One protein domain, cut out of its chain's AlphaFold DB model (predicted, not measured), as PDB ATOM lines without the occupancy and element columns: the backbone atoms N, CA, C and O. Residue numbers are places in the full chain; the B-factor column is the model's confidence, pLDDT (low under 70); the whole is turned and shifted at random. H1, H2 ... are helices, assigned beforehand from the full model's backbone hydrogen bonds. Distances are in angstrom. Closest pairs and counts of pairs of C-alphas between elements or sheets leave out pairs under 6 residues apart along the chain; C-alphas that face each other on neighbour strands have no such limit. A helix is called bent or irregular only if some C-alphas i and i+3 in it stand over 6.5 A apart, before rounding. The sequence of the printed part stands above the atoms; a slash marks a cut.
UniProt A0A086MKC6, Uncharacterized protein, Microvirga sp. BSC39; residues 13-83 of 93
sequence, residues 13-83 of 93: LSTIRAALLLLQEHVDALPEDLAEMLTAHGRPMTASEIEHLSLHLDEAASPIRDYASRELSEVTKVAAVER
ATOM      1  N   LEU A  13     -39.627 -35.385  81.448       86.06
ATOM      2  CA  LEU A  13     -38.711 -35.029  82.532       86.06
ATOM      3  C   LEU A  13     -39.030 -35.804  83.820       86.06
ATOM      4  O   LEU A  13     -38.132 -36.379  84.432       86.06
ATOM      5  N   SER A  14     -40.309 -35.895  84.188       87.75
ATOM      6  CA  SER A  14     -40.773 -36.698  85.326       87.75
ATOM      7  C   SER A  14     -40.439 -38.185  85.153       87.75
ATOM      8  O   SER A  14     -39.975 -38.834  86.089       87.75
ATOM      9  N   THR A  15     -40.597 -38.713  83.936       91.69
ATOM     10  CA  THR A  15     -40.265 -40.109  83.614       91.69
ATOM     11  C   THR A  15     -38.760 -40.362  83.719       91.69
ATOM     12  O   THR A  15     -38.346 -41.357  84.310       91.69
ATOM     13  N   ILE A  16     -37.936 -39.450  83.195       90.00
ATOM     14  CA  ILE A  16     -36.475 -39.521  83.298       90.00
ATOM     15  C   ILE A  16     -36.053 -39.482  84.767       90.00
ATOM     16  O   ILE A  16     -35.249 -40.309  85.186       90.00
ATOM     17  N   ARG A  17     -36.634 -38.584  85.573       90.06
ATOM     18  CA  ARG A  17     -36.365 -38.513  87.014       90.06
ATOM     19  C   ARG A  17     -36.677 -39.835  87.714       90.06
ATOM     20  O   ARG A  17     -35.840 -40.329  88.462       90.06
ATOM     21  N   ALA A  18     -37.848 -40.416  87.463       91.56
ATOM     22  CA  ALA A  18     -38.230 -41.692  88.063       91.56
ATOM     23  C   ALA A  18     -37.266 -42.821  87.664       91.56
ATOM     24  O   ALA A  18     -36.833 -43.590  88.517       91.56
ATOM     25  N   ALA A  19     -36.877 -42.885  86.388       93.62
ATOM     26  CA  ALA A  19     -35.909 -43.867  85.910       93.62
ATOM     27  C   ALA A  19     -34.531 -43.700  86.575       93.62
ATOM     28  O   ALA A  19     -33.921 -44.692  86.959       93.62
ATOM     29  N   LEU A  20     -34.056 -42.463  86.746       92.19
ATOM     30  CA  LEU A  20     -32.785 -42.186  87.419       92.19
ATOM     31  C   LEU A  20     -32.811 -42.598  88.895       92.19
ATOM     32  O   LEU A  20     -31.846 -43.189  89.368       92.19
ATOM     33  N   LEU A  21     -33.912 -42.336  89.605       92.75
ATOM     34  CA  LEU A  21     -34.068 -42.757  90.999       92.75
ATOM     35  C   LEU A  21     -34.086 -44.285  91.131       92.75
ATOM     36  O   LEU A  21     -33.356 -44.825  91.953       92.75
ATOM     37  N   LEU A  22     -34.825 -44.984  90.265       94.31
ATOM     38  CA  LEU A  22     -34.845 -46.453  90.240       94.31
ATOM     39  C   LEU A  22     -33.464 -47.049  89.945       94.31
ATOM     40  O   LEU A  22     -33.050 -48.025  90.565       94.31
ATOM     41  N   LEU A  23     -32.724 -46.462  89.000       92.31
ATOM     42  CA  LEU A  23     -31.352 -46.886  88.726       92.31
ATOM     43  C   LEU A  23     -30.455 -46.676  89.946       92.31
ATOM     44  O   LEU A  23     -29.629 -47.540  90.233       92.31
ATOM     45  N   GLN A  24     -30.633 -45.574  90.675       91.62
ATOM     46  CA  GLN A  24     -29.844 -45.315  91.870       91.62
ATOM     47  C   GLN A  24     -30.160 -46.289  93.007       91.62
ATOM     48  O   GLN A  24     -29.234 -46.768  93.650       91.62
ATOM     49  N   GLU A  25     -31.425 -46.670  93.194       91.31
ATOM     50  CA  GLU A  25     -31.800 -47.724  94.147       91.31
ATOM     51  C   GLU A  25     -31.079 -49.047  93.847       91.31
ATOM     52  O   GLU A  25     -30.619 -49.734  94.758       91.31
ATOM     53  N   HIS A  26     -30.931 -49.399  92.566       90.94
ATOM     54  CA  HIS A  26     -30.172 -50.585  92.173       90.94
ATOM     55  C   HIS A  26     -28.678 -50.449  92.448       90.94
ATOM     56  O   HIS A  26     -28.066 -51.422  92.879       90.94
ATOM     57  N   VAL A  27     -28.099 -49.271  92.210       89.69
ATOM     58  CA  VAL A  27     -26.691 -48.991  92.516       89.69
ATOM     59  C   VAL A  27     -26.429 -49.086  94.018       89.69
ATOM     60  O   VAL A  27     -25.447 -49.706  94.418       89.69
ATOM     61  N   ASP A  28     -27.322 -48.540  94.845       88.00
ATOM     62  CA  ASP A  28     -27.211 -48.571  96.307       88.00
ATOM     63  C   ASP A  28     -27.347 -49.996  96.879       88.00
ATOM     64  O   ASP A  28     -26.842 -50.286  97.963       88.00
ATOM     65  N   ALA A  29     -28.004 -50.899  96.146       92.44
ATOM     66  CA  ALA A  29     -28.170 -52.303  96.511       92.44
ATOM     67  C   ALA A  29     -27.034 -53.222  96.017       92.44
ATOM     68  O   ALA A  29     -27.110 -54.442  96.206       92.44
ATOM     69  N   LEU A  30     -26.003 -52.686  95.352       91.88
ATOM     70  CA  LEU A  30     -24.915 -53.507  94.826       91.88
ATOM     71  C   LEU A  30     -24.013 -54.069  95.935       91.88
ATOM     72  O   LEU A  30     -23.725 -53.384  96.916       91.88
ATOM     73  N   PRO A  31     -23.497 -55.299  95.757       92.69
ATOM     74  CA  PRO A  31     -22.385 -55.814  96.548       92.69
ATOM     75  C   PRO A  31     -21.162 -54.893  96.476       92.69
ATOM     76  O   PRO A  31     -20.896 -54.301  95.428       92.69
ATOM     77  N   GLU A  32     -20.387 -54.842  97.559       87.94
ATOM     78  CA  GLU A  32     -19.221 -53.959  97.722       87.94
ATOM     79  C   GLU A  32     -18.228 -54.064  96.550       87.94
ATOM     80  O   GLU A  32     -17.927 -53.051  95.923       87.94
ATOM     81  N   ASP A  33     -17.854 -55.281  96.141       88.56
ATOM     82  CA  ASP A  33     -16.947 -55.527  95.006       88.56
ATOM     83  C   ASP A  33     -17.437 -54.889  93.686       88.56
ATOM     84  O   ASP A  33     -16.655 -54.396  92.871       88.56
ATOM     85  N   LEU A  34     -18.755 -54.892  93.454       86.81
ATOM     86  CA  LEU A  34     -19.363 -54.310  92.254       86.81
ATOM     87  C   LEU A  34     -19.527 -52.793  92.377       86.81
ATOM     88  O   LEU A  34     -19.403 -52.084  91.376       86.81
ATOM     89  N   ALA A  35     -19.773 -52.289  93.586       86.69
ATOM     90  CA  ALA A  35     -19.799 -50.859  93.864       86.69
ATOM     91  C   ALA A  35     -18.405 -50.227  93.679       86.69
ATOM     92  O   ALA A  35     -18.287 -49.161  93.062       86.69
ATOM     93  N   GLU A  36     -17.342 -50.905  94.127       87.31
ATOM     94  CA  GLU A  36     -15.945 -50.517  93.885       87.31
ATOM     95  C   GLU A  36     -15.605 -50.509  92.387       87.31
ATOM     96  O   GLU A  36     -15.028 -49.551  91.865       87.31
ATOM     97  N   MET A  37     -16.029 -51.541  91.654       90.44
ATOM     98  CA  MET A  37     -15.846 -51.591  90.204       90.44
ATOM     99  C   MET A  37     -16.567 -50.438  89.488       90.44
ATOM    100  O   MET A  37     -16.005 -49.830  88.577       90.44
ATOM    101  N   LEU A  38     -17.797 -50.097  89.887       87.94
ATOM    102  CA  LEU A  38     -18.516 -48.957  89.309       87.94
ATOM    103  C   LEU A  38     -17.823 -47.631  89.607       87.94
ATOM    104  O   LEU A  38     -17.653 -46.818  88.701       87.94
ATOM    105  N   THR A  39     -17.378 -47.426  90.846       86.69
ATOM    106  CA  THR A  39     -16.665 -46.201  91.231       86.69
ATOM    107  C   THR A  39     -15.353 -46.017  90.468       86.69
ATOM    108  O   THR A  39     -14.989 -44.875  90.185       86.69
ATOM    109  N   ALA A  40     -14.701 -47.099  90.026       88.50
ATOM    110  CA  ALA A  40     -13.544 -47.031  89.129       88.50
ATOM    111  C   ALA A  40     -13.869 -46.428  87.744       88.50
ATOM    112  O   ALA A  40     -12.995 -45.843  87.101       88.50
ATOM    113  N   HIS A  41     -15.122 -46.525  87.290       85.88
ATOM    114  CA  HIS A  41     -15.607 -45.919  86.044       85.88
ATOM    115  C   HIS A  41     -16.246 -44.536  86.241       85.88
ATOM    116  O   HIS A  41     -16.564 -43.855  85.264       85.88
ATOM    117  N   GLY A  42     -16.397 -44.102  87.491       85.75
ATOM    118  CA  GLY A  42     -16.995 -42.832  87.870       85.75
ATOM    119  C   GLY A  42     -17.945 -43.000  89.048       85.75
ATOM    120  O   GLY A  42     -18.630 -44.010  89.182       85.75
ATOM    121  N   ARG A  43     -17.999 -41.988  89.918       86.56
ATOM    122  CA  ARG A  43     -18.912 -42.004  91.062       86.56
ATOM    123  C   ARG A  43     -20.364 -41.916  90.562       86.56
ATOM    124  O   ARG A  43     -20.678 -40.951  89.859       86.56
ATOM    125  N   PRO A  44     -21.241 -42.871  90.925       86.12
ATOM    126  CA  PRO A  44     -22.667 -42.746  90.654       86.12
ATOM    127  C   PRO A  44     -23.249 -41.554  91.420       86.12
ATOM    128  O   PRO A  44     -22.768 -41.188  92.493       86.12
ATOM    129  N   MET A  45     -24.276 -40.933  90.847       87.25
ATOM    130  CA  MET A  45     -24.974 -39.819  91.481       87.25
ATOM    131  C   MET A  45     -25.790 -40.302  92.672       87.25
ATOM    132  O   MET A  45     -26.497 -41.283  92.547       87.25
ATOM    133  N   THR A  46     -25.798 -39.594  93.793       90.00
ATOM    134  CA  THR A  46     -26.705 -39.949  94.893       90.00
ATOM    135  C   THR A  46     -28.151 -39.581  94.560       90.00
ATOM    136  O   THR A  46     -28.413 -38.677  93.762       90.00
ATOM    137  N   ALA A  47     -29.112 -40.213  95.239       88.12
ATOM    138  CA  ALA A  47     -30.525 -39.845  95.120       88.12
ATOM    139  C   ALA A  47     -30.755 -38.342  95.388       88.12
ATOM    140  O   ALA A  47     -31.469 -37.675  94.644       88.12
ATOM    141  N   SER A  48     -30.060 -37.777  96.382       90.19
ATOM    142  CA  SER A  48     -30.105 -36.343  96.691       90.19
ATOM    143  C   SER A  48     -29.533 -35.454  95.579       90.19
ATOM    144  O   SER A  48     -30.070 -34.380  95.313       90.19
ATOM    145  N   GLU A  49     -28.472 -35.885  94.891       90.81
ATOM    146  CA  GLU A  49     -27.920 -35.160  93.742       90.81
ATOM    147  C   GLU A  49     -28.889 -35.204  92.545       90.81
ATOM    148  O   GLU A  49     -29.044 -34.205  91.839       90.81
ATOM    149  N   ILE A  50     -29.597 -36.324  92.342       89.25
ATOM    150  CA  ILE A  50     -30.651 -36.463  91.321       89.25
ATOM    151  C   ILE A  50     -31.838 -35.538  91.630       89.25
ATOM    152  O   ILE A  50     -32.362 -34.866  90.734       89.25
ATOM    153  N   GLU A  51     -32.258 -35.456  92.890       87.81
ATOM    154  CA  GLU A  51     -33.323 -34.545  93.322       87.81
ATOM    155  C   GLU A  51     -32.929 -33.077  93.144       87.81
ATOM    156  O   GLU A  51     -33.707 -32.297  92.595       87.81
ATOM    157  N   HIS A  52     -31.705 -32.710  93.524       88.38
ATOM    158  CA  HIS A  52     -31.201 -31.349  93.357       88.38
ATOM    159  C   HIS A  52     -31.118 -30.938  91.879       88.38
ATOM    160  O   HIS A  52     -31.504 -29.825  91.518       88.38
ATOM    161  N   LEU A  53     -30.669 -31.838  90.996       85.06
ATOM    162  CA  LEU A  53     -30.710 -31.592  89.552       85.06
ATOM    163  C   LEU A  53     -32.139 -31.410  89.040       85.06
ATOM    164  O   LEU A  53     -32.373 -30.550  88.195       85.06
ATOM    165  N   SER A  54     -33.088 -32.193  89.551       81.56
ATOM    166  CA  SER A  54     -34.493 -32.089  89.149       81.56
ATOM    167  C   SER A  54     -35.068 -30.715  89.499       81.56
ATOM    168  O   SER A  54     -35.671 -30.074  88.643       81.56
ATOM    169  N   LEU A  55     -34.800 -30.223  90.712       83.56
ATOM    170  CA  LEU A  55     -35.210 -28.883  91.146       83.56
ATOM    171  C   LEU A  55     -34.611 -27.789  90.256       83.56
ATOM    172  O   LEU A  55     -35.324 -26.897  89.803       83.56
ATOM    173  N   HIS A  56     -33.319 -27.889  89.943       82.38
ATOM    174  CA  HIS A  56     -32.650 -26.913  89.086       82.38
ATOM    175  C   HIS A  56     -33.224 -26.881  87.659       82.38
ATOM    176  O   HIS A  56     -33.329 -25.819  87.043       82.38
ATOM    177  N   LEU A  57     -33.611 -28.042  87.121       77.25
ATOM    178  CA  LEU A  57     -34.251 -28.145  85.808       77.25
ATOM    179  C   LEU A  57     -35.664 -27.548  85.804       77.25
ATOM    180  O   LEU A  57     -36.029 -26.871  84.841       77.25
ATOM    181  N   ASP A  58     -36.430 -27.743  86.877       74.50
ATOM    182  CA  ASP A  58     -37.758 -27.142  87.032       74.50
ATOM    183  C   ASP A  58     -37.677 -25.611  87.163       74.50
ATOM    184  O   ASP A  58     -38.429 -24.887  86.501       74.50
ATOM    185  N   GLU A  59     -36.713 -25.097  87.931       73.31
ATOM    186  CA  GLU A  59     -36.439 -23.659  88.044       73.31
ATOM    187  C   GLU A  59     -36.034 -23.042  86.701       73.31
ATOM    188  O   GLU A  59     -36.541 -21.985  86.324       73.31
ATOM    189  N   ALA A  60     -35.170 -23.715  85.936       67.88
ATOM    190  CA  ALA A  60     -34.760 -23.258  84.609       67.88
ATOM    191  C   ALA A  60     -35.909 -23.289  83.582       67.88
ATOM    192  O   ALA A  60     -35.920 -22.495  82.638       67.88
ATOM    193  N   ALA A  61     -36.890 -24.180  83.759       62.12
ATOM    194  CA  ALA A  61     -38.072 -24.260  82.907       62.12
ATOM    195  C   ALA A  61     -39.131 -23.192  83.240       62.12
ATOM    196  O   ALA A  61     -39.932 -22.841  82.370       62.12
ATOM    197  N   SER A  62     -39.142 -22.657  84.465       61.25
ATOM    198  CA  SER A  62     -40.165 -21.718  84.947       61.25
ATOM    199  C   SER A  62     -40.278 -20.425  84.107       61.25
ATOM    200  O   SER A  62     -41.369 -20.146  83.604       61.25
ATOM    201  N   PRO A  63     -39.183 -19.701  83.777       61.03
ATOM    202  CA  PRO A  63     -39.261 -18.510  82.924       61.03
ATOM    203  C   PRO A  63     -39.805 -18.794  81.514       61.03
ATOM    204  O   PRO A  63     -40.452 -17.942  80.907       61.03
ATOM    205  N   ILE A  64     -39.556 -19.999  80.988       62.28
ATOM    206  CA  ILE A  64     -40.023 -20.423  79.661       62.28
ATOM    207  C   ILE A  64     -41.533 -20.697  79.692       62.28
ATOM    208  O   ILE A  64     -42.250 -20.288  78.775       62.28
ATOM    209  N   ARG A  65     -42.037 -21.340  80.755       60.09
ATOM    210  CA  ARG A  65     -43.480 -21.570  80.958       60.09
ATOM    211  C   ARG A  65     -44.237 -20.253  81.167       60.09
ATOM    212  O   ARG A  65     -45.311 -20.063  80.591       60.09
ATOM    213  N   ASP A  66     -43.663 -19.321  81.922       60.12
ATOM    214  CA  ASP A  66     -44.246 -17.998  82.165       60.12
ATOM    215  C   ASP A  66     -44.328 -17.153  80.889       60.12
ATOM    216  O   ASP A  66     -45.334 -16.489  80.638       60.12
ATOM    217  N   TYR A  67     -43.301 -17.206  80.040       58.16
ATOM    218  CA  TYR A  67     -43.327 -16.530  78.746       58.16
ATOM    219  C   TYR A  67     -44.367 -17.152  77.798       58.16
ATOM    220  O   TYR A  67     -45.218 -16.445  77.260       58.16
ATOM    221  N   ALA A  68     -44.374 -18.483  77.659       57.38
ATOM    222  CA  ALA A  68     -45.329 -19.186  76.800       57.38
ATOM    223  C   ALA A  68     -46.793 -18.967  77.228       57.38
ATOM    224  O   ALA A  68     -47.677 -18.811  76.385       57.38
ATOM    225  N   SER A  69     -47.069 -18.916  78.533       59.22
ATOM    226  CA  SER A  69     -48.419 -18.669  79.059       59.22
ATOM    227  C   SER A  69     -48.900 -17.228  78.839       59.22
ATOM    228  O   SER A  69     -50.092 -17.012  78.585       59.22
ATOM    229  N   ARG A  70     -47.991 -16.242  78.870       60.94
ATOM    230  CA  ARG A  70     -48.300 -14.848  78.508       60.94
ATOM    231  C   ARG A  70     -48.609 -14.705  77.022       60.94
ATOM    232  O   ARG A  70     -49.653 -14.150  76.701       60.94
ATOM    233  N   GLU A  71     -47.789 -15.273  76.140       60.84
ATOM    234  CA  GLU A  71     -48.014 -15.244  74.685       60.84
ATOM    235  C   GLU A  71     -49.343 -15.914  74.302       60.84
ATOM    236  O   GLU A  71     -50.151 -15.344  73.571       60.84
ATOM    237  N   LEU A  72     -49.647 -17.086  74.870       58.00
ATOM    238  CA  LEU A  72     -50.941 -17.742  74.649       58.00
ATOM    239  C   LEU A  72     -52.113 -16.896  75.168       58.00
ATOM    240  O   LEU A  72     -53.162 -16.836  74.525       58.00
ATOM    241  N   SER A  73     -51.944 -16.201  76.296       60.06
ATOM    242  CA  SER A  73     -52.959 -15.278  76.819       60.06
ATOM    243  C   SER A  73     -53.148 -14.050  75.925       60.06
ATOM    244  O   SER A  73     -54.278 -13.585  75.772       60.06
ATOM    245  N   GLU A  74     -52.086 -13.524  75.315       60.12
ATOM    246  CA  GLU A  74     -52.168 -12.408  74.367       60.12
ATOM    247  C   GLU A  74     -52.813 -12.831  73.046       60.12
ATOM    248  O   GLU A  74     -53.747 -12.170  72.598       60.12
ATOM    249  N   VAL A  75     -52.443 -13.985  72.487       59.75
ATOM    250  CA  VAL A  75     -53.086 -14.550  71.288       59.75
ATOM    251  C   VAL A  75     -54.578 -14.810  71.529       59.75
ATOM    252  O   VAL A  75     -55.415 -14.494  70.682       59.75
ATOM    253  N   THR A  76     -54.945 -15.311  72.713       59.09
ATOM    254  CA  THR A  76     -56.356 -15.534  73.077       59.09
ATOM    255  C   THR A  76     -57.123 -14.214  73.221       59.09
ATOM    256  O   THR A  76     -58.282 -14.124  72.814       59.09
ATOM    257  N   LYS A  77     -56.487 -13.158  73.749       56.41
ATOM    258  CA  LYS A  77     -57.077 -11.810  73.815       56.41
ATOM    259  C   LYS A  77     -57.240 -11.188  72.428       56.41
ATOM    260  O   LYS A  77     -58.286 -10.601  72.169       56.41
ATOM    261  N   VAL A  78     -56.273 -11.353  71.528       56.25
ATOM    262  CA  VAL A  78     -56.370 -10.866  70.139       56.25
ATOM    263  C   VAL A  78     -57.501 -11.583  69.393       56.25
ATOM    264  O   VAL A  78     -58.335 -10.925  68.776       56.25
ATOM    265  N   ALA A  79     -57.633 -12.904  69.553       52.34
ATOM    266  CA  ALA A  79     -58.747 -13.668  68.984       52.34
ATOM    267  C   ALA A  79     -60.127 -13.269  69.558       52.34
ATOM    268  O   ALA A  79     -61.142 -13.363  68.865       52.34
ATOM    269  N   ALA A  80     -60.186 -12.809  70.812       52.62
ATOM    270  CA  ALA A  80     -61.411 -12.281  71.415       52.62
ATOM    271  C   ALA A  80     -61.748 -10.859  70.928       52.62
ATOM    272  O   ALA A  80     -62.924 -10.521  70.802       52.62
ATOM    273  N   VAL A  81     -60.735 -10.043  70.617       53.06
ATOM    274  CA  VAL A  81     -60.904  -8.672  70.104       53.06
ATOM    275  C   VAL A  81     -61.279  -8.651  68.618       53.06
ATOM    276  O   VAL A  81     -61.997  -7.744  68.207       53.06
ATOM    277  N   GLU A  82     -60.912  -9.667  67.827       45.16
ATOM    278  CA  GLU A  82     -61.359  -9.817  66.428       45.16
ATOM    279  C   GLU A  82     -62.787 -10.374  66.264       45.16
ATOM    280  O   GLU A  82     -63.300 -10.463  65.147       45.16
ATOM    281  N   ARG A  83     -63.501 -10.665  67.361       51.47
ATOM    282  CA  ARG A  83     -64.954 -10.899  67.329       51.47
ATOM    283  C   ARG A  83     -65.765  -9.681  67.797       51.47
ATOM    284  O   ARG A  83     -66.403  -9.746  68.848       51.47
TER     285      ARG A  83
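This is residues 13 to 83 of the 93 residues of an uncharacterized protein of Microvirga sp. BSC39 (UniProt A0A086MKC6). This is a long helical rod: H1 and the first arm of the long bent helix H3 lie side by side and run opposite ways, the short helix H2 lies at the end where the chain turns back between them, and from residue 59 onward the rest of H3 and the last residues stick out alone as a long arm. That arm makes much of the length, and the body without residues 59 to 83 spans 36 by 15 by 14 A. The printed part has 71 residues, with three named helices in the order H1, H2, H3 and no named strand; the class is all helix. The whole is extended, with a radius of gyration of the C-alphas of 21.0 A, and the C-alphas span 71 by 17 by 16 A.

H1 is residues 13 to 28, 22.5 A from first to last C-alpha, and begins at C-alpha 13 at (-38.711, -35.029, 82.532). H2 is residues 32 to 41, 14.6 A long. H3 is residues 47 to 81, assigned as one helix by its hydrogen bonds, but it is bent: C-alphas 60 and 63 are 6.8 A apart. Its arm H3a is residues 47 to 60, 20.1 A long, from C-alpha 47 at (-30.525, -39.845, 95.120). Its arm H3b is residues 63 to 81, 27.0 A long, and ends at C-alpha 81 at (-60.904, -8.672, 70.104).

H1 touches H3a with its residues 17 to 24 alone. The closest C-alphas of the two are those of Leu 21 and Ala 47, 6.2 A apart. Their lines stand at a shallow tilt of 15 degrees, opposite ways. H1 and H2 are close but not clearly touching, their closest C-alphas being those of Val 27 and Ala 35 at 7.3 A. They run opposite ways at a steep tilt of 52 degrees. H2 and H3a are apart. H3a and H3b stand at a tilt of 35.4 degrees, only just steep. H3b is apart from H1 and from H2. Each O i to N i+4 pair of H1, H3a and H3b is within hydrogen-bond range, and in H2 it is 5 of 6.

The two C-alphas farthest apart are those of Asp 33 and Arg 83, at 71.2 A. The printed part runs from residue 13 to 83 and has no cut. The links H1 to H2, of 3 residues, and H2 to H3, of 5 residues, are tight. Residues 59 to 83 stand free. The mean pLDDT of the printed part is 77.9, and residues 60 to 83 are under 70; the mean over H3b is 58.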